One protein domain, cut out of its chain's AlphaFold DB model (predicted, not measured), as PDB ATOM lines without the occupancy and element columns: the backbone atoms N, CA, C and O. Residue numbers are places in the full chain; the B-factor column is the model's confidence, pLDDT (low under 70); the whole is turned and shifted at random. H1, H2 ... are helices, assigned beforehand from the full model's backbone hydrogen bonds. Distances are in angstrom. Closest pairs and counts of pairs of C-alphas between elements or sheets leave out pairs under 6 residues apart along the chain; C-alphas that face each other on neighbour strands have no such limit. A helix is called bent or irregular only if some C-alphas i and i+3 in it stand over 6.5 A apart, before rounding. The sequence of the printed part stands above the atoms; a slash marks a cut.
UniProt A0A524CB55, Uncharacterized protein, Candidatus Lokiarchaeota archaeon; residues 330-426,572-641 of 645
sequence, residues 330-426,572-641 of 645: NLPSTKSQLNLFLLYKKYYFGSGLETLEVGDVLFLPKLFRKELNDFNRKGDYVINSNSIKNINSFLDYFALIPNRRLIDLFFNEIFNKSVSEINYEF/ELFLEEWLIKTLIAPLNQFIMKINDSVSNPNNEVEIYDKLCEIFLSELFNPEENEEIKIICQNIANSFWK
ATOM      1  N   ASN A 330       4.103 -34.664  -2.105       92.62
ATOM      2  CA  ASN A 330       5.333 -34.184  -2.743       92.62
ATOM      3  C   ASN A 330       5.405 -34.550  -4.235       92.62
ATOM      4  O   ASN A 330       6.370 -35.159  -4.685       92.62
ATOM      5  N   LEU A 331       4.373 -34.210  -5.008       93.12
ATOM      6  CA  LEU A 331       4.244 -34.570  -6.427       93.12
ATOM      7  C   LEU A 331       5.012 -33.599  -7.352       93.12
ATOM      8  O   LEU A 331       5.245 -32.451  -6.971       93.12
ATOM      9  N   PRO A 332       5.344 -33.985  -8.599       91.81
ATOM     10  CA  PRO A 332       6.317 -33.250  -9.415       91.81
ATOM     11  C   PRO A 332       5.970 -31.814  -9.827       91.81
ATOM     12  O   PRO A 332       6.849 -31.012 -10.121       91.81
ATOM     13  N   SER A 333       4.688 -31.468  -9.941       91.06
ATOM     14  CA  SER A 333       4.313 -30.167 -10.503       91.06
ATOM     15  C   SER A 333       4.481 -29.031  -9.487       91.06
ATOM     16  O   SER A 333       4.104 -29.193  -8.332       91.06
ATOM     17  N   THR A 334       4.901 -27.834  -9.921       90.62
ATOM     18  CA  THR A 334       4.996 -26.641  -9.047       90.62
ATOM     19  C   THR A 334       3.691 -26.346  -8.298       90.62
ATOM     20  O   THR A 334       3.707 -25.943  -7.140       90.62
ATOM     21  N   LYS A 335       2.528 -26.602  -8.920       91.00
ATOM     22  CA  LYS A 335       1.230 -26.441  -8.240       91.00
ATOM     23  C   LYS A 335       1.038 -27.476  -7.126       91.00
ATOM     24  O   LYS A 335       0.491 -27.141  -6.085       91.00
ATOM     25  N   SER A 336       1.498 -28.709  -7.326       92.06
ATOM     26  CA  SER A 336       1.480 -29.736  -6.282       92.06
ATOM     27  C   SER A 336       2.441 -29.397  -5.145       92.06
ATOM     28  O   SER A 336       2.068 -29.522  -3.985       92.06
ATOM     29  N   GLN A 337       3.629 -28.881  -5.468       93.56
ATOM     30  CA  GLN A 337       4.579 -28.370  -4.478       93.56
ATOM     31  C   GLN A 337       3.977 -27.223  -3.652       93.56
ATOM     32  O   GLN A 337       4.117 -27.194  -2.432       93.56
ATOM     33  N   LEU A 338       3.228 -26.318  -4.285       94.81
ATOM     34  CA  LEU A 338       2.467 -25.303  -3.561       94.81
ATOM     35  C   LEU A 338       1.385 -25.912  -2.663       94.81
ATOM     36  O   LEU A 338       1.242 -25.495  -1.519       94.81
ATOM     37  N   ASN A 339       0.633 -26.903  -3.145       93.88
ATOM     38  CA  ASN A 339      -0.385 -27.568  -2.327       93.88
ATOM     39  C   ASN A 339       0.231 -28.239  -1.091       93.88
ATOM     40  O   ASN A 339      -0.349 -28.170  -0.009       93.88
ATOM     41  N   LEU A 340       1.415 -28.835  -1.237       95.19
ATOM     42  CA  LEU A 340       2.191 -29.384  -0.130       95.19
ATOM     43  C   LEU A 340       2.601 -28.295   0.873       95.19
ATOM     44  O   LEU A 340       2.360 -28.436   2.070       95.19
ATOM     45  N   PHE A 341       3.126 -27.168   0.391       95.25
ATOM     46  CA  PHE A 341       3.445 -26.026   1.246       95.25
ATOM     47  C   PHE A 341       2.209 -25.510   2.011       95.25
ATOM     48  O   PHE A 341       2.259 -25.269   3.219       95.25
ATOM     49  N   LEU A 342       1.064 -25.395   1.331       93.38
ATOM     50  CA  LEU A 342      -0.201 -24.979   1.940       93.38
ATOM     51  C   LEU A 342      -0.730 -26.002   2.957       93.38
ATOM     52  O   LEU A 342      -1.376 -25.617   3.935       93.38
ATOM     53  N   LEU A 343      -0.431 -27.290   2.776       93.50
ATOM     54  CA  LEU A 343      -0.736 -28.330   3.754       93.50
ATOM     55  C   LEU A 343       0.077 -28.132   5.043       93.50
ATOM     56  O   LEU A 343      -0.499 -28.199   6.130       93.50
ATOM     57  N   TYR A 344       1.371 -27.804   4.940       88.75
ATOM     58  CA  TYR A 344       2.198 -27.449   6.104       88.75
ATOM     59  C   TYR A 344       1.663 -26.216   6.807       88.75
ATOM     60  O   TYR A 344       1.505 -26.213   8.028       88.75
ATOM     61  N   LYS A 345       1.342 -25.181   6.021       89.81
ATOM     62  CA  LYS A 345       0.734 -23.954   6.522       89.81
ATOM     63  C   LYS A 345      -0.513 -24.283   7.340       89.81
ATOM     64  O   LYS A 345      -0.601 -23.900   8.503       89.81
ATOM     65  N   LYS A 346      -1.449 -25.045   6.772       89.75
ATOM     66  CA  LYS A 346      -2.679 -25.442   7.466       89.75
ATOM     67  C   LYS A 346      -2.387 -26.199   8.764       89.75
ATOM     68  O   LYS A 346      -3.038 -25.929   9.767       89.75
ATOM     69  N   TYR A 347      -1.422 -27.117   8.745       90.88
ATOM     70  CA  TYR A 347      -1.081 -27.941   9.903       90.88
ATOM     71  C   TYR A 347      -0.421 -27.139  11.039       90.88
ATOM     72  O   TYR A 347      -0.844 -27.253  12.186       90.88
ATOM     73  N   TYR A 348       0.582 -26.308  10.739       89.38
ATOM     74  CA  TYR A 348       1.359 -25.593  11.763       89.38
ATOM     75  C   TYR A 348       0.756 -24.237  12.154       89.38
ATOM     76  O   TYR A 348       0.790 -23.864  13.321       89.38
ATOM     77  N   PHE A 349       0.175 -23.497  11.211       83.81
ATOM     78  CA  PHE A 349      -0.288 -22.124  11.449       83.81
ATOM     79  C   PHE A 349      -1.785 -22.038  11.761       83.81
ATOM     80  O   PHE A 349      -2.229 -21.041  12.332       83.81
ATOM     81  N   GLY A 350      -2.562 -23.082  11.447       79.81
ATOM     82  CA  GLY A 350      -4.015 -23.098  11.643       79.81
ATOM     83  C   GLY A 350      -4.465 -22.909  13.097       79.81
ATOM     84  O   GLY A 350      -5.562 -22.410  13.332       79.81
ATOM     85  N   SER A 351      -3.606 -23.246  14.064       77.88
ATOM     86  CA  SER A 351      -3.912 -23.207  15.502       77.88
ATOM     87  C   SER A 351      -3.316 -21.998  16.244       77.88
ATOM     88  O   SER A 351      -3.469 -21.890  17.461       77.88
ATOM     89  N   GLY A 352      -2.640 -21.082  15.538       82.69
ATOM     90  CA  GLY A 352      -2.063 -19.858  16.109       82.69
ATOM     91  C   GLY A 352      -0.771 -20.046  16.922       82.69
ATOM     92  O   GLY A 352      -0.286 -21.158  17.121       82.69
ATOM     93  N   LEU A 353      -0.205 -18.921  17.389       85.62
ATOM     94  CA  LEU A 353       1.116 -18.863  18.033       85.62
ATOM     95  C   LEU A 353       1.202 -19.671  19.335       85.62
ATOM     96  O   LEU A 353       2.172 -20.392  19.536       85.62
ATOM     97  N   GLU A 354       0.178 -19.602  20.191       81.56
ATOM     98  CA  GLU A 354       0.166 -20.310  21.481       81.56
ATOM     99  C   GLU A 354       0.363 -21.820  21.290       81.56
ATOM    100  O   GLU A 354       1.180 -22.446  21.965       81.56
ATOM    101  N   THR A 355      -0.308 -22.404  20.295       81.69
ATOM    102  CA  THR A 355      -0.171 -23.831  19.980       81.69
ATOM    103  C   THR A 355       1.245 -24.189  19.509       81.69
ATOM    104  O   THR A 355       1.711 -25.294  19.773       81.69
ATOM    105  N   LEU A 356       1.953 -23.269  18.846       83.94
ATOM    106  CA  LEU A 356       3.348 -23.466  18.439       83.94
ATOM    107  C   LEU A 356       4.318 -23.358  19.629       83.94
ATOM    108  O   LEU A 356       5.299 -24.094  19.688       83.94
ATOM    109  N   GLU A 357       4.052 -22.480  20.597       81.69
ATOM    110  CA  GLU A 357       4.945 -22.267  21.745       81.69
ATOM    111  C   GLU A 357       4.808 -23.317  22.854       81.69
ATOM    112  O   GLU A 357       5.786 -23.584  23.562       81.69
ATOM    113  N   VAL A 358       3.609 -23.878  23.046       78.88
ATOM    114  CA  VAL A 358       3.321 -24.794  24.168       78.88
ATOM    115  C   VAL A 358       2.548 -26.062  23.791       78.88
ATOM    116  O   VAL A 358       2.387 -26.928  24.648       78.88
ATOM    117  N   GLY A 359       2.068 -26.199  22.554       73.38
ATOM    118  CA  GLY A 359       1.281 -27.357  22.119       73.38
ATOM    119  C   GLY A 359       2.112 -28.540  21.601       73.38
ATOM    120  O   GLY A 359       3.321 -28.447  21.397       73.38
ATOM    121  N   ASP A 360       1.424 -29.650  21.313       76.12
ATOM    122  CA  ASP A 360       2.022 -30.913  20.829       76.12
ATOM    123  C   ASP A 360       2.205 -30.982  19.296       76.12
ATOM    124  O   ASP A 360       2.571 -32.024  18.729       76.12
ATOM    125  N   VAL A 361       1.923 -29.872  18.602       86.19
ATOM    126  CA  VAL A 361       2.022 -29.775  17.137       86.19
ATOM    127  C   VAL A 361       3.485 -29.818  16.687       86.19
ATOM    128  O   VAL A 361       3.801 -30.505  15.711       86.19
ATOM    129  N   LEU A 362       4.373 -29.129  17.414       91.50
ATOM    130  CA  LEU A 362       5.822 -29.155  17.200       91.50
ATOM    131  C   LEU A 362       6.476 -30.309  17.965       91.50
ATOM    132  O   LEU A 362       5.930 -30.837  18.933       91.50
ATOM    133  N   PHE A 363       7.674 -30.700  17.540       93.50
ATOM    134  CA  PHE A 363       8.447 -31.728  18.231       93.50
ATOM    135  C   PHE A 363       9.135 -31.149  19.471       93.50
ATOM    136  O   PHE A 363       9.178 -31.794  20.519       93.50
ATOM    137  N   LEU A 364       9.661 -29.926  19.348       94.12
ATOM    138  CA  LEU A 364      10.497 -29.242  20.334       94.12
ATOM    139  C   LEU A 364       9.971 -27.820  20.637       94.12
ATOM    140  O   LEU A 364      10.695 -26.845  20.437       94.12
ATOM    141  N   PRO A 365       8.749 -27.646  21.175       93.06
ATOM    142  CA  PRO A 365       8.131 -26.321  21.365       93.06
ATOM    143  C   PRO A 365       8.983 -25.338  22.197       93.06
ATOM    144  O   PRO A 365       9.029 -24.140  21.921       93.06
ATOM    145  N   LYS A 366       9.764 -25.839  23.168       93.00
ATOM    146  CA  LYS A 366      10.718 -25.016  23.940       93.00
ATOM    147  C   LYS A 366      11.814 -24.391  23.066       93.00
ATOM    148  O   LYS A 366      12.234 -23.270  23.347       93.00
ATOM    149  N   LEU A 367      12.278 -25.105  22.036       94.62
ATOM    150  CA  LEU A 367      13.265 -24.597  21.083       94.62
ATOM    151  C   LEU A 367      12.649 -23.493  20.219       94.62
ATOM    152  O   LEU A 367      13.240 -22.425  20.117       94.62
ATOM    153  N   PHE A 368      11.434 -23.707  19.704       95.06
ATOM    154  CA  PHE A 368      10.687 -22.682  18.964       95.06
ATOM    155  C   PHE A 368      10.557 -21.392  19.780       95.06
ATOM    156  O   PHE A 368      10.951 -20.318  19.330       95.06
ATOM    157  N   ARG A 369      10.090 -21.500  21.030       93.88
ATOM    158  CA  ARG A 369       9.939 -20.350  21.929       93.88
ATOM    159  C   ARG A 369      11.262 -19.624  22.180       93.88
ATOM    160  O   ARG A 369      11.290 -18.397  22.241       93.88
ATOM    161  N   LYS A 370      12.362 -20.360  22.364       94.62
ATOM    162  CA  LYS A 370      13.690 -19.760  22.551       94.62
ATOM    163  C   LYS A 370      14.098 -18.949  21.319       94.62
ATOM    164  O   LYS A 370      14.428 -17.777  21.459       94.62
ATOM    165  N   GLU A 371      14.020 -19.551  20.139       94.56
ATOM    166  CA  GLU A 371      14.403 -18.907  18.880       94.56
ATOM    167  C   GLU A 371      13.528 -17.693  18.563       94.56
ATOM    168  O   GLU A 371      14.036 -16.666  18.118       94.56
ATOM    169  N   LEU A 372      12.226 -17.768  18.855       94.56
ATOM    170  CA  LEU A 372      11.301 -16.652  18.679       94.56
ATOM    171  C   LEU A 372      11.670 -15.473  19.588       94.56
ATOM    172  O   LEU A 372      11.713 -14.330  19.139       94.56
ATOM    173  N   ASN A 373      11.980 -15.748  20.858       94.06
ATOM    174  CA  ASN A 373      12.424 -14.720  21.799       94.06
ATOM    175  C   ASN A 373      13.766 -14.108  21.388       94.06
ATOM    176  O   ASN A 373      13.942 -12.895  21.491       94.06
ATOM    177  N   ASP A 374      14.708 -14.927  20.922       93.44
ATOM    178  CA  ASP A 374      16.013 -14.454  20.461       93.44
ATOM    179  C   ASP A 374      15.886 -13.596  19.194       93.44
ATOM    180  O   ASP A 374      16.570 -12.576  19.087       93.44
ATOM    181  N   PHE A 375      14.980 -13.953  18.277       93.06
ATOM    182  CA  PHE A 375      14.636 -13.128  17.120       93.06
ATOM    183  C   PHE A 375      14.006 -11.797  17.552       93.06
ATOM    184  O   PHE A 375      14.513 -10.740  17.188       93.06
ATOM    185  N   ASN A 376      12.969 -11.827  18.394       93.44
ATOM    186  CA  ASN A 376      12.252 -10.627  18.846       93.44
ATOM    187  C   ASN A 376      13.118  -9.657  19.665       93.44
ATOM    188  O   ASN A 376      12.825  -8.468  19.711       93.44
ATOM    189  N   ARG A 377      14.184 -10.136  20.317       91.62
ATOM    190  CA  ARG A 377      15.149  -9.277  21.024       91.62
ATOM    191  C   ARG A 377      16.106  -8.535  20.094       91.62
ATOM    192  O   ARG A 377      16.673  -7.531  20.511       91.62
ATOM    193  N   LYS A 378      16.359  -9.076  18.900       86.31
ATOM    194  CA  LYS A 378      17.398  -8.598  17.973       86.31
ATOM    195  C   LYS A 378      16.838  -7.945  16.712       86.31
ATOM    196  O   LYS A 378      17.561  -7.191  16.078       86.31
ATOM    197  N   GLY A 379      15.624  -8.307  16.308       78.62
ATOM    198  CA  GLY A 379      15.023  -7.894  15.046       78.62
ATOM    199  C   GLY A 379      14.186  -6.627  15.162       78.62
ATOM    200  O   GLY A 379      13.583  -6.364  16.199       78.62
ATOM    201  N   ASP A 380      14.099  -5.895  14.051       78.75
ATOM    202  CA  ASP A 380      13.317  -4.656  13.948       78.75
ATOM    203  C   ASP A 380      11.796  -4.908  13.975       78.75
ATOM    204  O   ASP A 380      11.025  -4.060  14.412       78.75
ATOM    205  N   TYR A 381      11.357  -6.102  13.554       86.31
ATOM    206  CA  TYR A 381       9.941  -6.471  13.471       86.31
ATOM    207  C   TYR A 381       9.596  -7.613  14.423       86.31
ATOM    208  O   TYR A 381       9.882  -8.781  14.147       86.31
ATOM    209  N   VAL A 382       8.930  -7.276  15.528       90.12
ATOM    210  CA  VAL A 382       8.478  -8.246  16.533       90.12
ATOM    211  C   VAL A 382       7.414  -9.176  15.943       90.12
ATOM    212  O   VAL A 382       6.451  -8.736  15.317       90.12
ATOM    213  N   ILE A 383       7.572 -10.478  16.175       91.19
ATOM    214  CA  ILE A 383       6.599 -11.515  15.829       91.19
ATOM    215  C   ILE A 383       5.744 -11.810  17.066       91.19
ATOM    216  O   ILE A 383       6.253 -12.280  18.086       91.19
ATOM    217  N   ASN A 384       4.439 -11.568  16.961       89.69
ATOM    218  CA  ASN A 384       3.445 -11.858  17.994       89.69
ATOM    219  C   ASN A 384       2.253 -12.660  17.418       89.69
ATOM    220  O   ASN A 384       2.253 -13.079  16.257       89.69
ATOM    221  N   SER A 385       1.212 -12.886  18.224       88.81
ATOM    222  CA  SER A 385       0.022 -13.634  17.793       88.81
ATOM    223  C   SER A 385      -0.716 -12.997  16.607       88.81
ATOM    224  O   SER A 385      -1.290 -13.728  15.797       88.81
ATOM    225  N   ASN A 386      -0.709 -11.665  16.475       89.38
ATOM    226  CA  ASN A 386      -1.259 -10.982  15.301       89.38
ATOM    227  C   ASN A 386      -0.371 -11.213  14.079       89.38
ATOM    228  O   ASN A 386      -0.903 -11.556  13.027       89.38
ATOM    229  N   SER A 387       0.958 -11.156  14.223       90.31
ATOM    230  CA  SER A 387       1.900 -11.484  13.141       90.31
ATOM    231  C   SER A 387       1.623 -12.871  12.553       90.31
ATOM    232  O   SER A 387       1.490 -13.005  11.342       90.31
ATOM    233  N   ILE A 388       1.440 -13.902  13.391       89.81
ATOM    234  CA  ILE A 388       1.119 -15.263  12.917       89.81
ATOM    235  C   ILE A 388      -0.240 -15.323  12.207       89.81
ATOM    236  O   ILE A 388      -0.360 -15.988  11.180       89.81
ATOM    237  N   LYS A 389      -1.264 -14.614  12.704       89.00
ATOM    238  CA  LYS A 389      -2.578 -14.533  12.039       89.00
ATOM    239  C   LYS A 389      -2.492 -13.826  10.686       89.00
ATOM    240  O   LYS A 389      -3.108 -14.291   9.725       89.00
ATOM    241  N   ASN A 390      -1.721 -12.745  10.608       90.25
ATOM    242  CA  ASN A 390      -1.480 -12.001   9.378       90.25
ATOM    243  C   ASN A 390      -0.732 -12.882   8.372       90.25
ATOM    244  O   ASN A 390      -1.192 -13.033   7.249       90.25
ATOM    245  N   ILE A 391       0.337 -13.564   8.791       90.81
ATOM    246  CA  ILE A 391       1.065 -14.532   7.957       90.81
ATOM    247  C   ILE A 391       0.129 -15.628   7.445       90.81
ATOM    248  O   ILE A 391       0.103 -15.917   6.250       90.81
ATOM    249  N   ASN A 392      -0.672 -16.224   8.331       88.69
ATOM    250  CA  ASN A 392      -1.609 -17.270   7.947       88.69
ATOM    251  C   ASN A 392      -2.605 -16.761   6.893       88.69
ATOM    252  O   ASN A 392      -2.801 -17.423   5.881       88.69
ATOM    253  N   SER A 393      -3.163 -15.566   7.088       88.81
ATOM    254  CA  SER A 393      -4.115 -14.961   6.146       88.81
ATOM    255  C   SER A 393      -3.450 -14.575   4.820       88.81
ATOM    256  O   SER A 393      -4.015 -14.804   3.757       88.81
ATOM    257  N   PHE A 394      -2.223 -14.051   4.857       89.75
ATOM    258  CA  PHE A 394      -1.445 -13.707   3.665       89.75
ATOM    259  C   PHE A 394      -1.157 -14.941   2.802       89.75
ATOM    260  O   PHE A 394      -1.335 -14.924   1.586       89.75
ATOM    261  N   LEU A 395      -0.795 -16.063   3.431       88.56
ATOM    262  CA  LEU A 395      -0.517 -17.308   2.718       88.56
ATOM    263  C   LEU A 395      -1.760 -17.931   2.058       88.56
ATOM    264  O   LEU A 395      -1.603 -18.765   1.171       88.56
ATOM    265  N   ASP A 396      -2.991 -17.562   2.440       86.94
ATOM    266  CA  ASP A 396      -4.195 -18.009   1.708       86.94
ATOM    267  C   ASP A 396      -4.239 -17.467   0.272       86.94
ATOM    268  O   ASP A 396      -4.737 -18.146  -0.627       86.94
ATOM    269  N   TYR A 397      -3.636 -16.303   0.012       86.12
ATOM    270  CA  TYR A 397      -3.597 -15.718  -1.330       86.12
ATOM    271  C   TYR A 397      -2.699 -16.501  -2.285       86.12
ATOM    272  O   TYR A 397      -2.921 -16.477  -3.493       86.12
ATOM    273  N   PHE A 398      -1.747 -17.282  -1.768       84.12
ATOM    274  CA  PHE A 398      -0.914 -18.133  -2.616       84.12
ATOM    275  C   PHE A 398      -1.755 -19.216  -3.306       84.12
ATOM    276  O   PHE A 398      -1.463 -19.600  -4.437       84.12
ATOM    277  N   ALA A 399      -2.845 -19.674  -2.677       82.00
ATOM    278  CA  ALA A 399      -3.757 -20.643  -3.284       82.00
ATOM    279  C   ALA A 399      -4.388 -20.121  -4.590       82.00
ATOM    280  O   ALA A 399      -4.661 -20.920  -5.494       82.00
ATOM    281  N   LEU A 400      -4.555 -18.796  -4.699       79.31
ATOM    282  CA  LEU A 400      -5.181 -18.112  -5.830       79.31
ATOM    283  C   LEU A 400      -4.280 -18.029  -7.066       79.31
ATOM    284  O   LEU A 400      -4.798 -17.764  -8.142       79.31
ATOM    285  N   ILE A 401      -2.972 -18.287  -6.943       82.38
ATOM    286  CA  ILE A 401      -2.027 -18.203  -8.064       82.38
ATOM    287  C   ILE A 401      -2.316 -19.352  -9.055       82.38
ATOM    288  O   ILE A 401      -2.109 -20.531  -8.708       82.38
ATOM    289  N   PRO A 402      -2.815 -19.062 -10.275       72.62
ATOM    290  CA  PRO A 402      -3.201 -20.097 -11.229       72.62
ATOM    291  C   PRO A 402      -1.998 -20.580 -12.051       72.62
ATOM    292  O   PRO A 402      -1.865 -21.779 -12.323       72.62
ATOM    293  N   ASN A 403      -1.091 -19.666 -12.404       79.56
ATOM    294  CA  ASN A 403       0.063 -19.934 -13.245       79.56
ATOM    295  C   ASN A 403       1.270 -20.418 -12.432       79.56
ATOM    296  O   ASN A 403       1.716 -19.799 -11.469       79.56
ATOM    297  N   ARG A 404       1.837 -21.546 -12.861       79.12
ATOM    298  CA  ARG A 404       2.957 -22.215 -12.191       79.12
ATOM    299  C   ARG A 404       4.244 -21.407 -12.193       79.12
ATOM    300  O   ARG A 404       4.994 -21.518 -11.236       79.12
ATOM    301  N   ARG A 405       4.494 -20.621 -13.244       78.75
ATOM    302  CA  ARG A 405       5.682 -19.759 -13.316       78.75
ATOM    303  C   ARG A 405       5.635 -18.655 -12.268       78.75
ATOM    304  O   ARG A 405       6.659 -18.344 -11.675       78.75
ATOM    305  N   LEU A 406       4.438 -18.136 -12.004       86.62
ATOM    306  CA  LEU A 406       4.231 -17.096 -11.004       86.62
ATOM    307  C   LEU A 406       4.429 -17.620  -9.577       86.62
ATOM    308  O   LEU A 406       4.880 -16.872  -8.722       86.62
ATOM    309  N   ILE A 407       4.166 -18.904  -9.306       90.44
ATOM    310  CA  ILE A 407       4.393 -19.479  -7.969       90.44
ATOM    311  C   ILE A 407       5.859 -19.311  -7.555       90.44
ATOM    312  O   ILE A 407       6.133 -18.750  -6.499       90.44
ATOM    313  N   ASP A 408       6.802 -19.762  -8.386       89.44
ATOM    314  CA  ASP A 408       8.223 -19.680  -8.034       89.44
ATOM    315  C   ASP A 408       8.726 -18.233  -7.980       89.44
ATOM    316  O   ASP A 408       9.588 -17.938  -7.162       89.44
ATOM    317  N   LEU A 409       8.160 -17.318  -8.775       89.56
ATOM    318  CA  LEU A 409       8.441 -15.882  -8.665       89.56
ATOM    319  C   LEU A 409       8.094 -15.351  -7.266       89.56
ATOM    320  O   LEU A 409       8.965 -14.821  -6.585       89.56
ATOM    321  N   PHE A 410       6.854 -15.549  -6.808       90.69
ATOM    322  CA  PHE A 410       6.415 -15.074  -5.490       90.69
ATOM    323  C   PHE A 410       7.264 -15.669  -4.361       90.69
ATOM    324  O   PHE A 410       7.630 -14.978  -3.410       90.69
ATOM    325  N   PHE A 411       7.601 -16.953  -4.474       93.06
ATOM    326  CA  PHE A 411       8.453 -17.627  -3.504       93.06
ATOM    327  C   PHE A 411       9.895 -17.096  -3.520       93.06
ATOM    328  O   PHE A 411      10.470 -16.883  -2.453       93.06
ATOM    329  N   ASN A 412      10.466 -16.823  -4.693       90.88
ATOM    330  CA  ASN A 412      11.806 -16.252  -4.806       90.88
ATOM    331  C   ASN A 412      11.874 -14.829  -4.239       90.88
ATOM    332  O   ASN A 412      12.800 -14.537  -3.492       90.88
ATOM    333  N   GLU A 413      10.888 -13.973  -4.499       91.44
ATOM    334  CA  GLU A 413      10.898 -12.600  -3.971       91.44
ATOM    335  C   GLU A 413      10.764 -12.548  -2.440       91.44
ATOM    336  O   GLU A 413      11.367 -11.707  -1.777       91.44
ATOM    337  N   ILE A 414      10.005 -13.474  -1.844       92.88
ATOM    338  CA  ILE A 414       9.759 -13.479  -0.392       92.88
ATOM    339  C   ILE A 414      10.826 -14.276   0.371       92.88
ATOM    340  O   ILE A 414      11.264 -13.864   1.446       92.88
ATOM    341  N   PHE A 415      11.238 -15.429  -0.158       92.75
ATOM    342  CA  PHE A 415      12.094 -16.394   0.545       92.75
ATOM    343  C   PHE A 415      13.469 -16.590  -0.096       92.75
ATOM    344  O   PHE A 415      14.303 -17.294   0.479       92.75
ATOM    345  N   ASN A 416      13.712 -16.016  -1.279       91.75
ATOM    346  CA  ASN A 416      14.895 -16.268  -2.109       91.75
ATOM    347  C   ASN A 416      15.094 -17.759  -2.450       91.75
ATOM    348  O   ASN A 416      16.220 -18.260  -2.512       91.75
ATOM    349  N   LYS A 417      13.983 -18.496  -2.580       90.75
ATOM    350  CA  LYS A 417      13.942 -19.935  -2.865       90.75
ATOM    351  C   LYS A 417      12.684 -20.277  -3.645       90.75
ATOM    352  O   LYS A 417      11.634 -19.707  -3.375       90.75
ATOM    353  N   SER A 418      12.762 -21.280  -4.515       90.19
ATOM    354  CA  SER A 418      11.579 -21.883  -5.145       90.19
ATOM    355  C   SER A 418      10.712 -22.642  -4.131       90.19
ATOM    356  O   SER A 418      11.200 -23.084  -3.084       90.19
ATOM    357  N   VAL A 419       9.437 -22.891  -4.453       92.50
ATOM    358  CA  VAL A 419       8.547 -23.654  -3.549       92.50
ATOM    359  C   VAL A 419       9.051 -25.083  -3.313       92.50
ATOM    360  O   VAL A 419       8.983 -25.601  -2.198       92.50
ATOM    361  N   SER A 420       9.629 -25.698  -4.348       90.00
ATOM    362  CA  SER A 420      10.236 -27.030  -4.270       90.00
ATOM    363  C   SER A 420      11.396 -27.032  -3.267       90.00
ATOM    364  O   SER A 420      11.461 -27.887  -2.387       90.00
ATOM    365  N   GLU A 421      12.287 -26.036  -3.317       87.62
ATOM    366  CA  GLU A 421      13.393 -25.909  -2.356       87.62
ATOM    367  C   GLU A 421      12.932 -25.783  -0.907       87.62
ATOM    368  O   GLU A 421      13.473 -26.484  -0.052       87.62
ATOM    369  N   ILE A 422      11.918 -24.955  -0.644       92.19
ATOM    370  CA  ILE A 422      11.329 -24.820   0.693       92.19
ATOM    371  C   ILE A 422      10.812 -26.174   1.192       92.19
ATOM    372  O   ILE A 422      11.098 -26.561   2.324       92.19
ATOM    373  N   ASN A 423      10.104 -26.930   0.350       93.06
ATOM    374  CA  ASN A 423       9.549 -28.225   0.743       93.06
ATOM    375  C   ASN A 423      10.628 -29.271   1.062       93.06
ATOM    376  O   ASN A 423      10.475 -30.043   2.008       93.06
ATOM    377  N   TYR A 424      11.733 -29.308   0.313       87.62
ATOM    378  CA  TYR A 424      12.828 -30.235   0.616       87.62
ATOM    379  C   TYR A 424      13.583 -29.861   1.895       87.62
ATOM    380  O   TYR A 424      13.975 -30.756   2.644       87.62
ATOM    381  N   GLU A 425      13.772 -28.569   2.170       88.38
ATOM    382  CA  GLU A 425      14.335 -28.117   3.448       88.38
ATOM    383  C   GLU A 425      13.408 -28.454   4.618       88.38
ATOM    384  O   GLU A 425      13.875 -28.976   5.630       88.38
ATOM    385  N   PHE A 426      12.093 -28.283   4.439       92.50
ATOM    386  CA  PHE A 426      11.099 -28.713   5.417       92.50
ATOM    387  C   PHE A 426      11.269 -30.188   5.790       92.50
ATOM    388  O   PHE A 426      11.350 -30.495   6.976       92.50
ATOM    389  N   GLU A 572      21.430 -29.283   9.168       81.19
ATOM    390  CA  GLU A 572      20.228 -28.500   8.853       81.19
ATOM    391  C   GLU A 572      19.593 -27.917  10.122       81.19
ATOM    392  O   GLU A 572      19.864 -28.359  11.236       81.19
ATOM    393  N   LEU A 573      18.713 -26.933   9.989       90.94
ATOM    394  CA  LEU A 573      17.969 -26.393  11.131       90.94
ATOM    395  C   LEU A 573      16.986 -27.432  11.691       90.94
ATOM    396  O   LEU A 573      16.425 -28.228  10.932       90.94
ATOM    397  N   PHE A 574      16.725 -27.407  13.001       94.94
ATOM    398  CA  PHE A 574      15.520 -28.058  13.528       94.94
ATOM    399  C   PHE A 574      14.279 -27.421  12.882       94.94
ATOM    400  O   PHE A 574      14.295 -26.238  12.548       94.94
ATOM    401  N   LEU A 575      13.190 -28.178  12.716       95.25
ATOM    402  CA  LEU A 575      11.916 -27.676  12.185       95.25
ATOM    403  C   LEU A 575      11.478 -26.390  12.882       95.25
ATOM    404  O   LEU A 575      11.038 -25.450  12.233       95.25
ATOM    405  N   GLU A 576      11.628 -26.338  14.199       95.81
ATOM    406  CA  GLU A 576      11.265 -25.192  15.017       95.81
ATOM    407  C   GLU A 576      12.064 -23.934  14.659       95.81
ATOM    408  O   GLU A 576      11.497 -22.848  14.552       95.81
ATOM    409  N   GLU A 577      13.364 -24.082  14.412       96.12
ATOM    410  CA  GLU A 577      14.222 -22.990  13.948       96.12
ATOM    411  C   GLU A 577      13.904 -22.608  12.500       96.12
ATOM    412  O   GLU A 577      13.854 -21.426  12.168       96.12
ATOM    413  N   TRP A 578      13.690 -23.605  11.638       95.62
ATOM    414  CA  TRP A 578      13.386 -23.427  10.222       95.62
ATOM    415  C   TRP A 578      12.069 -22.676  10.019       95.62
ATOM    416  O   TRP A 578      12.016 -21.723   9.242       95.62
ATOM    417  N   LEU A 579      11.022 -23.024  10.776       95.12
ATOM    418  CA  LEU A 579       9.745 -22.310  10.753       95.12
ATOM    419  C   LEU A 579       9.950 -20.817  11.021       95.12
ATOM    420  O   LEU A 579       9.358 -19.992  10.332       95.12
ATOM    421  N   ILE A 580      10.816 -20.456  11.970       94.38
ATOM    422  CA  ILE A 580      11.089 -19.055  12.302       94.38
ATOM    423  C   ILE A 580      11.965 -18.400  11.235       94.38
ATOM    424  O   ILE A 580      11.558 -17.408  10.633       94.38
ATOM    425  N   LYS A 581      13.155 -18.956  10.988       94.00
ATOM    426  CA  LYS A 581      14.203 -18.346  10.156       94.00
ATOM    427  C   LYS A 581      13.846 -18.328   8.672       94.00
ATOM    428  O   LYS A 581      14.255 -17.411   7.968       94.00
ATOM    429  N   THR A 582      13.115 -19.331   8.193       92.81
ATOM    430  CA  THR A 582      12.845 -19.523   6.763       92.81
ATOM    431  C   THR A 582      11.431 -19.122   6.364       92.81
ATOM    432  O   THR A 582      11.257 -18.667   5.240       92.81
ATOM    433  N   LEU A 583      10.434 -19.238   7.249       93.50
ATOM    434  CA  LEU A 583       9.047 -18.896   6.904       93.50
ATOM    435  C   LEU A 583       8.525 -17.656   7.629       93.50
ATOM    436  O   LEU A 583       8.172 -16.670   6.986       93.50
ATOM    437  N   ILE A 584       8.454 -17.700   8.962       93.94
ATOM    438  CA  ILE A 584       7.748 -16.690   9.757       93.94
ATOM    439  C   ILE A 584       8.444 -15.335   9.653       93.94
ATOM    440  O   ILE A 584       7.788 -14.341   9.348       93.94
ATOM    441  N   ALA A 585       9.754 -15.279   9.902       93.75
ATOM    442  CA  ALA A 585      10.487 -14.021   9.890       93.75
ATOM    443  C   ALA A 585      10.512 -13.369   8.496       93.75
ATOM    444  O   ALA A 585      10.157 -12.193   8.428       93.75
ATOM    445  N   PRO A 586      10.828 -14.080   7.392       94.75
ATOM    446  CA  PRO A 586      10.762 -13.493   6.052       94.75
ATOM    447  C   PRO A 586       9.372 -12.963   5.684       94.75
ATOM    448  O   PRO A 586       9.264 -11.849   5.180       94.75
ATOM    449  N   LEU A 587       8.298 -13.696   6.004       94.00
ATOM    450  CA  LEU A 587       6.932 -13.230   5.734       94.00
ATOM    451  C   LEU A 587       6.561 -12.008   6.576       94.00
ATOM    452  O   LEU A 587       5.991 -11.058   6.046       94.00
ATOM    453  N   ASN A 588       6.902 -12.005   7.868       93.88
ATOM    454  CA  ASN A 588       6.659 -10.850   8.732       93.88
ATOM    455  C   ASN A 588       7.419  -9.621   8.219       93.88
ATOM    456  O   ASN A 588       6.846  -8.545   8.097       93.88
ATOM    457  N   GLN A 589       8.695  -9.792   7.863       93.19
ATOM    458  CA  GLN A 589       9.528  -8.730   7.302       93.19
ATOM    459  C   GLN A 589       8.975  -8.205   5.979       93.19
ATOM    460  O   GLN A 589       8.959  -6.997   5.779       93.19
ATOM    461  N   PHE A 590       8.519  -9.085   5.086       93.75
ATOM    462  CA  PHE A 590       7.899  -8.688   3.826       93.75
ATOM    463  C   PHE A 590       6.652  -7.832   4.070       93.75
ATOM    464  O   PHE A 590       6.554  -6.721   3.554       93.75
ATOM    465  N   ILE A 591       5.739  -8.308   4.923       92.50
ATOM    466  CA  ILE A 591       4.496  -7.601   5.254       92.50
ATOM    467  C   ILE A 591       4.790  -6.229   5.880       92.50
ATOM    468  O   ILE A 591       4.201  -5.227   5.474       92.50
ATOM    469  N   MET A 592       5.716  -6.170   6.841       91.00
ATOM    470  CA  MET A 592       6.062  -4.924   7.527       91.00
ATOM    471  C   MET A 592       6.798  -3.937   6.618       91.00
ATOM    472  O   MET A 592       6.476  -2.757   6.634       91.00
ATOM    473  N   LYS A 593       7.704  -4.404   5.749       90.81
ATOM    474  CA  LYS A 593       8.372  -3.541   4.762       90.81
ATOM    475  C   LYS A 593       7.384  -2.865   3.816       90.81
ATOM    476  O   LYS A 593       7.568  -1.693   3.510       90.81
ATOM    477  N   ILE A 594       6.349  -3.576   3.365       90.69
ATOM    478  CA  ILE A 594       5.290  -2.954   2.563       90.69
ATOM    479  C   ILE A 594       4.560  -1.889   3.385       90.69
ATOM    480  O   ILE A 594       4.441  -0.763   2.908       90.69
ATOM    481  N   ASN A 595       4.145  -2.208   4.619       87.81
ATOM    482  CA  ASN A 595       3.472  -1.251   5.510       87.81
ATOM    483  C   ASN A 595       4.289   0.026   5.739       87.81
ATOM    484  O   ASN A 595       3.729   1.115   5.683       87.81
ATOM    485  N   ASP A 596       5.594  -0.107   5.959       88.44
ATOM    486  CA  ASP A 596       6.481   1.024   6.239       88.44
ATOM    487  C   ASP A 596       6.860   1.807   4.970       88.44
ATOM    488  O   ASP A 596       7.303   2.952   5.047       88.44
ATOM    489  N   SER A 597       6.691   1.203   3.788       88.19
ATOM    490  CA  SER A 597       6.982   1.837   2.496       88.19
ATOM    491  C   SER A 597       5.850   2.712   1.948       88.19
ATOM    492  O   SER A 597       6.067   3.411   0.954       88.19
ATOM    493  N   VAL A 598       4.663   2.672   2.563       88.19
ATOM    494  CA  VAL A 598       3.484   3.441   2.141       88.19
ATOM    495  C   VAL A 598       3.148   4.538   3.146       88.19
ATOM    496  O   VAL A 598       3.304   4.388   4.355       88.19
ATOM    497  N   SER A 599       2.645   5.660   2.643       84.12
ATOM    498  CA  SER A 599       2.283   6.841   3.438       84.12
ATOM    499  C   SER A 599       1.091   6.559   4.356       84.12
ATOM    500  O   SER A 599       0.978   7.117   5.448       84.12
ATOM    501  N   ASN A 600       0.177   5.705   3.893       81.69
ATOM    502  CA  ASN A 600      -0.994   5.248   4.626       81.69
ATOM    503  C   ASN A 600      -1.174   3.732   4.408       81.69
ATOM    504  O   ASN A 600      -1.525   3.333   3.297       81.69
ATOM    505  N   PRO A 601      -1.032   2.890   5.451       76.50
ATOM    506  CA  PRO A 601      -1.221   1.434   5.366       76.50
ATOM    507  C   PRO A 601      -2.627   0.970   4.953       76.50
ATOM    508  O   PRO A 601      -2.827  -0.210   4.688       76.50
ATOM    509  N   ASN A 602      -3.608   1.879   4.894       78.81
ATOM    510  CA  ASN A 602      -4.948   1.611   4.364       78.81
ATOM    511  C   ASN A 602      -5.132   2.083   2.910       78.81
ATOM    512  O   ASN A 602      -6.219   1.921   2.354       78.81
ATOM    513  N   ASN A 603      -4.122   2.711   2.298       84.88
ATOM    514  CA  ASN A 603      -4.193   3.157   0.912       84.88
ATOM    515  C   ASN A 603      -3.895   1.990  -0.036       84.88
ATOM    516  O   ASN A 603      -2.743   1.681  -0.335       84.88
ATOM    517  N   GLU A 604      -4.963   1.370  -0.534       86.44
ATOM    518  CA  GLU A 604      -4.912   0.246  -1.477       86.44
ATOM    519  C   GLU A 604      -4.070   0.536  -2.720       86.44
ATOM    520  O   GLU A 604      -3.418  -0.374  -3.221       86.44
ATOM    521  N   VAL A 605      -4.078   1.779  -3.210       89.38
ATOM    522  CA  VAL A 605      -3.361   2.156  -4.435       89.38
ATOM    523  C   VAL A 605      -1.856   2.141  -4.191       89.38
ATOM    524  O   VAL A 605      -1.127   1.502  -4.939       89.38
ATOM    525  N   GLU A 606      -1.397   2.752  -3.093       90.19
ATOM    526  CA  GLU A 606       0.029   2.755  -2.736       90.19
ATOM    527  C   GLU A 606       0.550   1.333  -2.472       90.19
ATOM    528  O   GLU A 606       1.653   0.983  -2.889       90.19
ATOM    529  N   ILE A 607      -0.258   0.490  -1.819       91.12
ATOM    530  CA  ILE A 607       0.097  -0.910  -1.542       91.12
ATOM    531  C   ILE A 607       0.146  -1.719  -2.838       91.12
ATOM    532  O   ILE A 607       1.086  -2.482  -3.052       91.12
ATOM    533  N   TYR A 608      -0.850  -1.553  -3.710       93.38
ATOM    534  CA  TYR A 608      -0.884  -2.186  -5.023       93.38
ATOM    535  C   TYR A 608       0.346  -1.815  -5.857       93.38
ATOM    536  O   TYR A 608       0.999  -2.714  -6.393       93.38
ATOM    537  N   ASP A 609       0.694  -0.528  -5.915       91.88
ATOM    538  CA  ASP A 609       1.849  -0.034  -6.668       91.88
ATOM    539  C   ASP A 609       3.153  -0.634  -6.127       91.88
ATOM    540  O   ASP A 609       3.994  -1.083  -6.907       91.88
ATOM    541  N   LYS A 610       3.296  -0.742  -4.798       92.56
ATOM    542  CA  LYS A 610       4.468  -1.368  -4.163       92.56
ATOM    543  C   LYS A 610       4.562  -2.872  -4.404       92.56
ATOM    544  O   LYS A 610       5.647  -3.383  -4.661       92.56
ATOM    545  N   LEU A 611       3.444  -3.593  -4.353       91.75
ATOM    546  CA  LEU A 611       3.422  -5.018  -4.691       91.75
ATOM    547  C   LEU A 611       3.781  -5.235  -6.167       91.75
ATOM    548  O   LEU A 611       4.556  -6.134  -6.485       91.75
ATOM    549  N   CYS A 612       3.265  -4.387  -7.058       92.38
ATOM    550  CA  CYS A 612       3.603  -4.420  -8.476       92.38
ATOM    551  C   CYS A 612       5.083  -4.104  -8.722       92.38
ATOM    552  O   CYS A 612       5.695  -4.782  -9.537       92.38
ATOM    553  N   GLU A 613       5.668  -3.139  -8.008       91.56
ATOM    554  CA  GLU A 613       7.103  -2.821  -8.080       91.56
ATOM    555  C   GLU A 613       7.981  -4.039  -7.752       91.56
ATOM    556  O   GLU A 613       9.011  -4.241  -8.387       91.56
ATOM    557  N   ILE A 614       7.560  -4.866  -6.791       90.75
ATOM    558  CA  ILE A 614       8.308  -6.056  -6.371       90.75
ATOM    559  C   ILE A 614       8.109  -7.223  -7.341       90.75
ATOM    560  O   ILE A 614       9.071  -7.894  -7.702       90.75
ATOM    561  N   PHE A 615       6.866  -7.508  -7.735       89.50
ATOM    562  CA  PHE A 615       6.553  -8.740  -8.464       89.50
ATOM    563  C   PHE A 615       6.531  -8.586  -9.988       89.50
ATOM    564  O   PHE A 615       6.643  -9.594 -10.686       89.50
ATOM    565  N   LEU A 616       6.369  -7.383 -10.548       87.69
ATOM    566  CA  LEU A 616       6.402  -7.218 -12.003       87.69
ATOM    567  C   LEU A 616       7.838  -7.247 -12.524       87.69
ATOM    568  O   LEU A 616       8.732  -6.584 -12.009       87.69
ATOM    569  N   SER A 617       8.035  -7.979 -13.618       75.56
ATOM    570  CA  SER A 617       9.303  -8.032 -14.336       75.56
ATOM    571  C   SER A 617       9.078  -7.753 -15.815       75.56
ATOM    572  O   SER A 617       8.162  -8.305 -16.426       75.56
ATOM    573  N   GLU A 618       9.967  -6.962 -16.420       71.50
ATOM    574  CA  GLU A 618       9.970  -6.694 -17.866       71.50
ATOM    575  C   GLU A 618      10.160  -7.967 -18.716       71.50
ATOM    576  O   GLU A 618       9.925  -7.955 -19.922       71.50
ATOM    577  N   LEU A 619      10.572  -9.080 -18.096       72.31
ATOM    578  CA  LEU A 619      10.810 -10.364 -18.757       72.31
ATOM    579  C   LEU A 619       9.537 -11.191 -19.005       72.31
ATOM    580  O   LEU A 619       9.594 -12.168 -19.757       72.31
ATOM    581  N   PHE A 620       8.412 -10.849 -18.374       76.88
ATOM    582  CA  PHE A 620       7.163 -11.597 -18.524       76.88
ATOM    583  C   PHE A 620       6.344 -11.138 -19.728       76.88
ATOM    584  O   PHE A 620       6.421  -9.994 -20.182       76.88
ATOM    585  N   ASN A 621       5.531 -12.055 -20.254       82.88
ATOM    586  CA  ASN A 621       4.606 -11.710 -21.326       82.88
ATOM    587  C   ASN A 621       3.420 -10.866 -20.790       82.88
ATOM    588  O   ASN A 621       3.179 -10.832 -19.580       82.88
ATOM    589  N   PRO A 622       2.660 -10.179 -21.665       83.06
ATOM    590  CA  PRO A 622       1.559  -9.316 -21.232       83.06
ATOM    591  C   PRO A 622       0.472 -10.029 -20.413       83.06
ATOM    592  O   PRO A 622      -0.075  -9.427 -19.495       83.06
ATOM    593  N   GLU A 623       0.175 -11.297 -20.711       83.81
ATOM    594  CA  GLU A 623      -0.835 -12.082 -19.984       83.81
ATOM    595  C   GLU A 623      -0.373 -12.398 -18.552       83.81
ATOM    596  O   GLU A 623      -1.123 -12.206 -17.599       83.81
ATOM    597  N   GLU A 624       0.887 -12.811 -18.387       84.06
ATOM    598  CA  GLU A 624       1.516 -13.068 -17.086       84.06
ATOM    599  C   GLU A 624       1.587 -11.789 -16.236       84.06
ATOM    600  O   GLU A 624       1.304 -11.831 -15.039       84.06
ATOM    601  N   ASN A 625       1.888 -10.640 -16.850       86.44
ATOM    602  CA  ASN A 625       1.892  -9.350 -16.160       86.44
ATOM    603  C   ASN A 625       0.501  -8.940 -15.665       86.44
ATOM    604  O   ASN A 625       0.381  -8.434 -14.549       86.44
ATOM    605  N   GLU A 626      -0.554  -9.168 -16.450       87.56
ATOM    606  CA  GLU A 626      -1.916  -8.885 -15.987       87.56
ATOM    607  C   GLU A 626      -2.365  -9.832 -14.870       87.56
ATOM    608  O   GLU A 626      -2.988  -9.389 -13.905       87.56
ATOM    609  N   GLU A 627      -1.985 -11.111 -14.914       87.56
ATOM    610  CA  GLU A 627      -2.228 -12.023 -13.789       87.56
ATOM    611  C   GLU A 627      -1.541 -11.548 -12.499       87.56
ATOM    612  O   GLU A 627      -2.171 -11.544 -11.437       87.56
ATOM    613  N   ILE A 628      -0.278 -11.108 -12.577       89.12
ATOM    614  CA  ILE A 628       0.453 -10.556 -11.424       89.12
ATOM    615  C   ILE A 628      -0.276  -9.330 -10.868       89.12
ATOM    616  O   ILE A 628      -0.501  -9.264  -9.658       89.12
ATOM    617  N   LYS A 629      -0.690  -8.389 -11.726       90.62
ATOM    618  CA  LYS A 629      -1.442  -7.197 -11.300       90.62
ATOM    619  C   LYS A 629      -2.748  -7.570 -10.608       90.62
ATOM    620  O   LYS A 629      -3.040  -7.035  -9.543       90.62
ATOM    621  N   ILE A 630      -3.507  -8.529 -11.144       89.50
ATOM    622  CA  ILE A 630      -4.747  -9.010 -10.516       89.50
ATOM    623  C   ILE A 630      -4.466  -9.591  -9.122       89.50
ATOM    624  O   ILE A 630      -5.194  -9.299  -8.171       89.50
ATOM    625  N   ILE A 631      -3.407 -10.392  -8.972       89.06
ATOM    626  CA  ILE A 631      -3.013 -10.953  -7.673       89.06
ATOM    627  C   ILE A 631      -2.617  -9.830  -6.703       89.06
ATOM    628  O   ILE A 631      -3.120  -9.802  -5.579       89.06
ATOM    629  N   CYS A 632      -1.785  -8.879  -7.138       91.25
ATOM    630  CA  CYS A 632      -1.365  -7.731  -6.331       91.25
ATOM    631  C   CYS A 632      -2.563  -6.884  -5.888       91.25
ATOM    632  O   CYS A 632      -2.661  -6.528  -4.716       91.25
ATOM    633  N   GLN A 633      -3.517  -6.633  -6.788       91.00
ATOM    634  CA  GLN A 633      -4.737  -5.888  -6.489       91.00
ATOM    635  C   GLN A 633      -5.597  -6.613  -5.452       91.00
ATOM    636  O   GLN A 633      -6.074  -5.998  -4.501       91.00
ATOM    637  N   ASN A 634      -5.781  -7.928  -5.599       88.00
ATOM    638  CA  ASN A 634      -6.558  -8.721  -4.648       88.00
ATOM    639  C   ASN A 634      -5.920  -8.720  -3.258       88.00
ATOM    640  O   ASN A 634      -6.624  -8.575  -2.256       88.00
ATOM    641  N   ILE A 635      -4.595  -8.857  -3.204       89.62
ATOM    642  CA  ILE A 635      -3.822  -8.809  -1.967       89.62
ATOM    643  C   ILE A 635      -3.937  -7.416  -1.318       89.62
ATOM    644  O   ILE A 635      -4.284  -7.332  -0.139       89.62
ATOM    645  N   ALA A 636      -3.736  -6.329  -2.070       90.06
ATOM    646  CA  ALA A 636      -3.876  -4.958  -1.569       90.06
ATOM    647  C   ALA A 636      -5.292  -4.682  -1.026       90.06
ATOM    648  O   ALA A 636      -5.453  -4.212   0.100       90.06
ATOM    649  N   ASN A 637      -6.326  -5.057  -1.785       85.62
ATOM    650  CA  ASN A 637      -7.718  -4.745  -1.452       85.62
ATOM    651  C   ASN A 637      -8.280  -5.594  -0.312       85.62
ATOM    652  O   ASN A 637      -9.198  -5.151   0.378       85.62
ATOM    653  N   SER A 638      -7.788  -6.822  -0.142       84.44
ATOM    654  CA  SER A 638      -8.404  -7.799   0.763       84.44
ATOM    655  C   SER A 638      -7.534  -8.077   1.984       84.44
ATOM    656  O   SER A 638      -8.011  -7.960   3.113       84.44
ATOM    657  N   PHE A 639      -6.253  -8.406   1.788       88.31
ATOM    658  CA  PHE A 639      -5.363  -8.730   2.900       88.31
ATOM    659  C   PHE A 639      -5.020  -7.477   3.703       88.31
ATOM    660  O   PHE A 639      -5.268  -7.449   4.909       88.31
ATOM    661  N   TRP A 640      -4.525  -6.432   3.038       86.75
ATOM    662  CA  TRP A 640      -4.020  -5.236   3.715       86.75
ATOM    663  C   TRP A 640      -5.108  -4.427   4.435       86.75
ATOM    664  O   TRP A 640      -4.846  -3.881   5.498       86.75
ATOM    665  N   LYS A 641      -6.367  -4.465   3.975       80.31
ATOM    666  CA  LYS A 641      -7.507  -3.919   4.746       80.31
ATOM    667  C   LYS A 641      -7.808  -4.670   6.039       80.31
ATOM    668  O   LYS A 641      -8.409  -4.118   6.955       80.31
TER     669      LYS A 641
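AT A GLANCE: This is residues 330 to 426 and 572 to 641 of the 645 residues of an uncharacterized protein of Candidatus Lokiarchaeota archaeon (UniProt A0A524CB55). Three helices, H1, H4 and H9, lie side by side in a row, each running opposite to the next, and form one layer; a second layer beside it holds H5, H6, H8 and the long, nearly straight H7, whose arm H7b meets the end of H5 near its own beginning, residues 586 to 590 of H7b touching residues 414 to 415 of H5, about perpendicular at 85 degrees. H2 and H3 close one end, H2 packing on H4 and H3 on arm H7a. The printed part has 167 residues with nine named helices, H1 to H9 along the chain, and no named strand, an all-helix domain. It is compact, with a radius of gyration of the C-alphas of 16.1 A and spans of 48 by 41 by 23 A.

HOW THE PARTS SIT: H1, residues 334 to 349, touches H4, residues 385 to 400, at a shallow tilt of 23 degrees, opposite ways; their closest C-alphas, of Phe 349 and Asn 392, are 6.1 A apart. With residues 334 to 341 alone H1 touches H6, residues 419 to 426, closest at C-alphas 337 and 420, 5.8 A. H2, residues 352 to 358, touches H3, residues 365 to 378, closest at C-alphas 357 and 365, 5.2 A. H2 also touches H4, with residues 385 to 389 of H4 alone, closest at C-alphas 353 and 385, 5.3 A. H5, residues 404 to 415, touches H1 at a steep tilt of 44 degrees, closest at C-alphas 334 and 404, 5.8 A. H7, residues 575 to 597, was assigned as one helix by its hydrogen bonds but is bent, with C-alphas 582 and 585 6.8 A apart; its arms H7a, 575 to 582, and H7b, 585 to 597, stand at 28 degrees. H3 touches H7a, closest at C-alphas 368 and 576, 4.7 A. H7b touches H5 about perpendicular, at 85 degrees, closest at C-alphas 586 and 415, 6.4 A. H8, residues 604 to 615, touches H9, residues 622 to 641, closest at C-alphas 604 and 636, 5.3 A. H9 touches H4 at a shallow tilt of 29 degrees, opposite ways, closest at C-alphas 639 and 394, 6.4 A. Every O i to N i+4 pair is within hydrogen-bond range in H1, H6, H7b and H8; the others have 2 of 3 in H2, 9 of 10 in H3, 8 of 12 in H4, 7 of 8 in H5, 3 of 4 in H7a and 14 of 16 in H9.

IN THESE COORDINATES: H1 begins at C-alpha 334, (4.996, -26.641, -9.047), and is 21.6 A long; H3 is 20.3 A and H4 24.6 A. H9, 28.0 A, ends at C-alpha 641, (-7.507, -3.919, 4.746).

THE WHOLE: The C-alphas farthest apart, of Lys 366 and Pro 622, are 48.7 A apart. Residues 427 to 571 are not printed, and C-alphas 426 and 572 are 9.8 A apart across the cut. Of the links printed whole, none is long. No printed residue is under 70 in pLDDT.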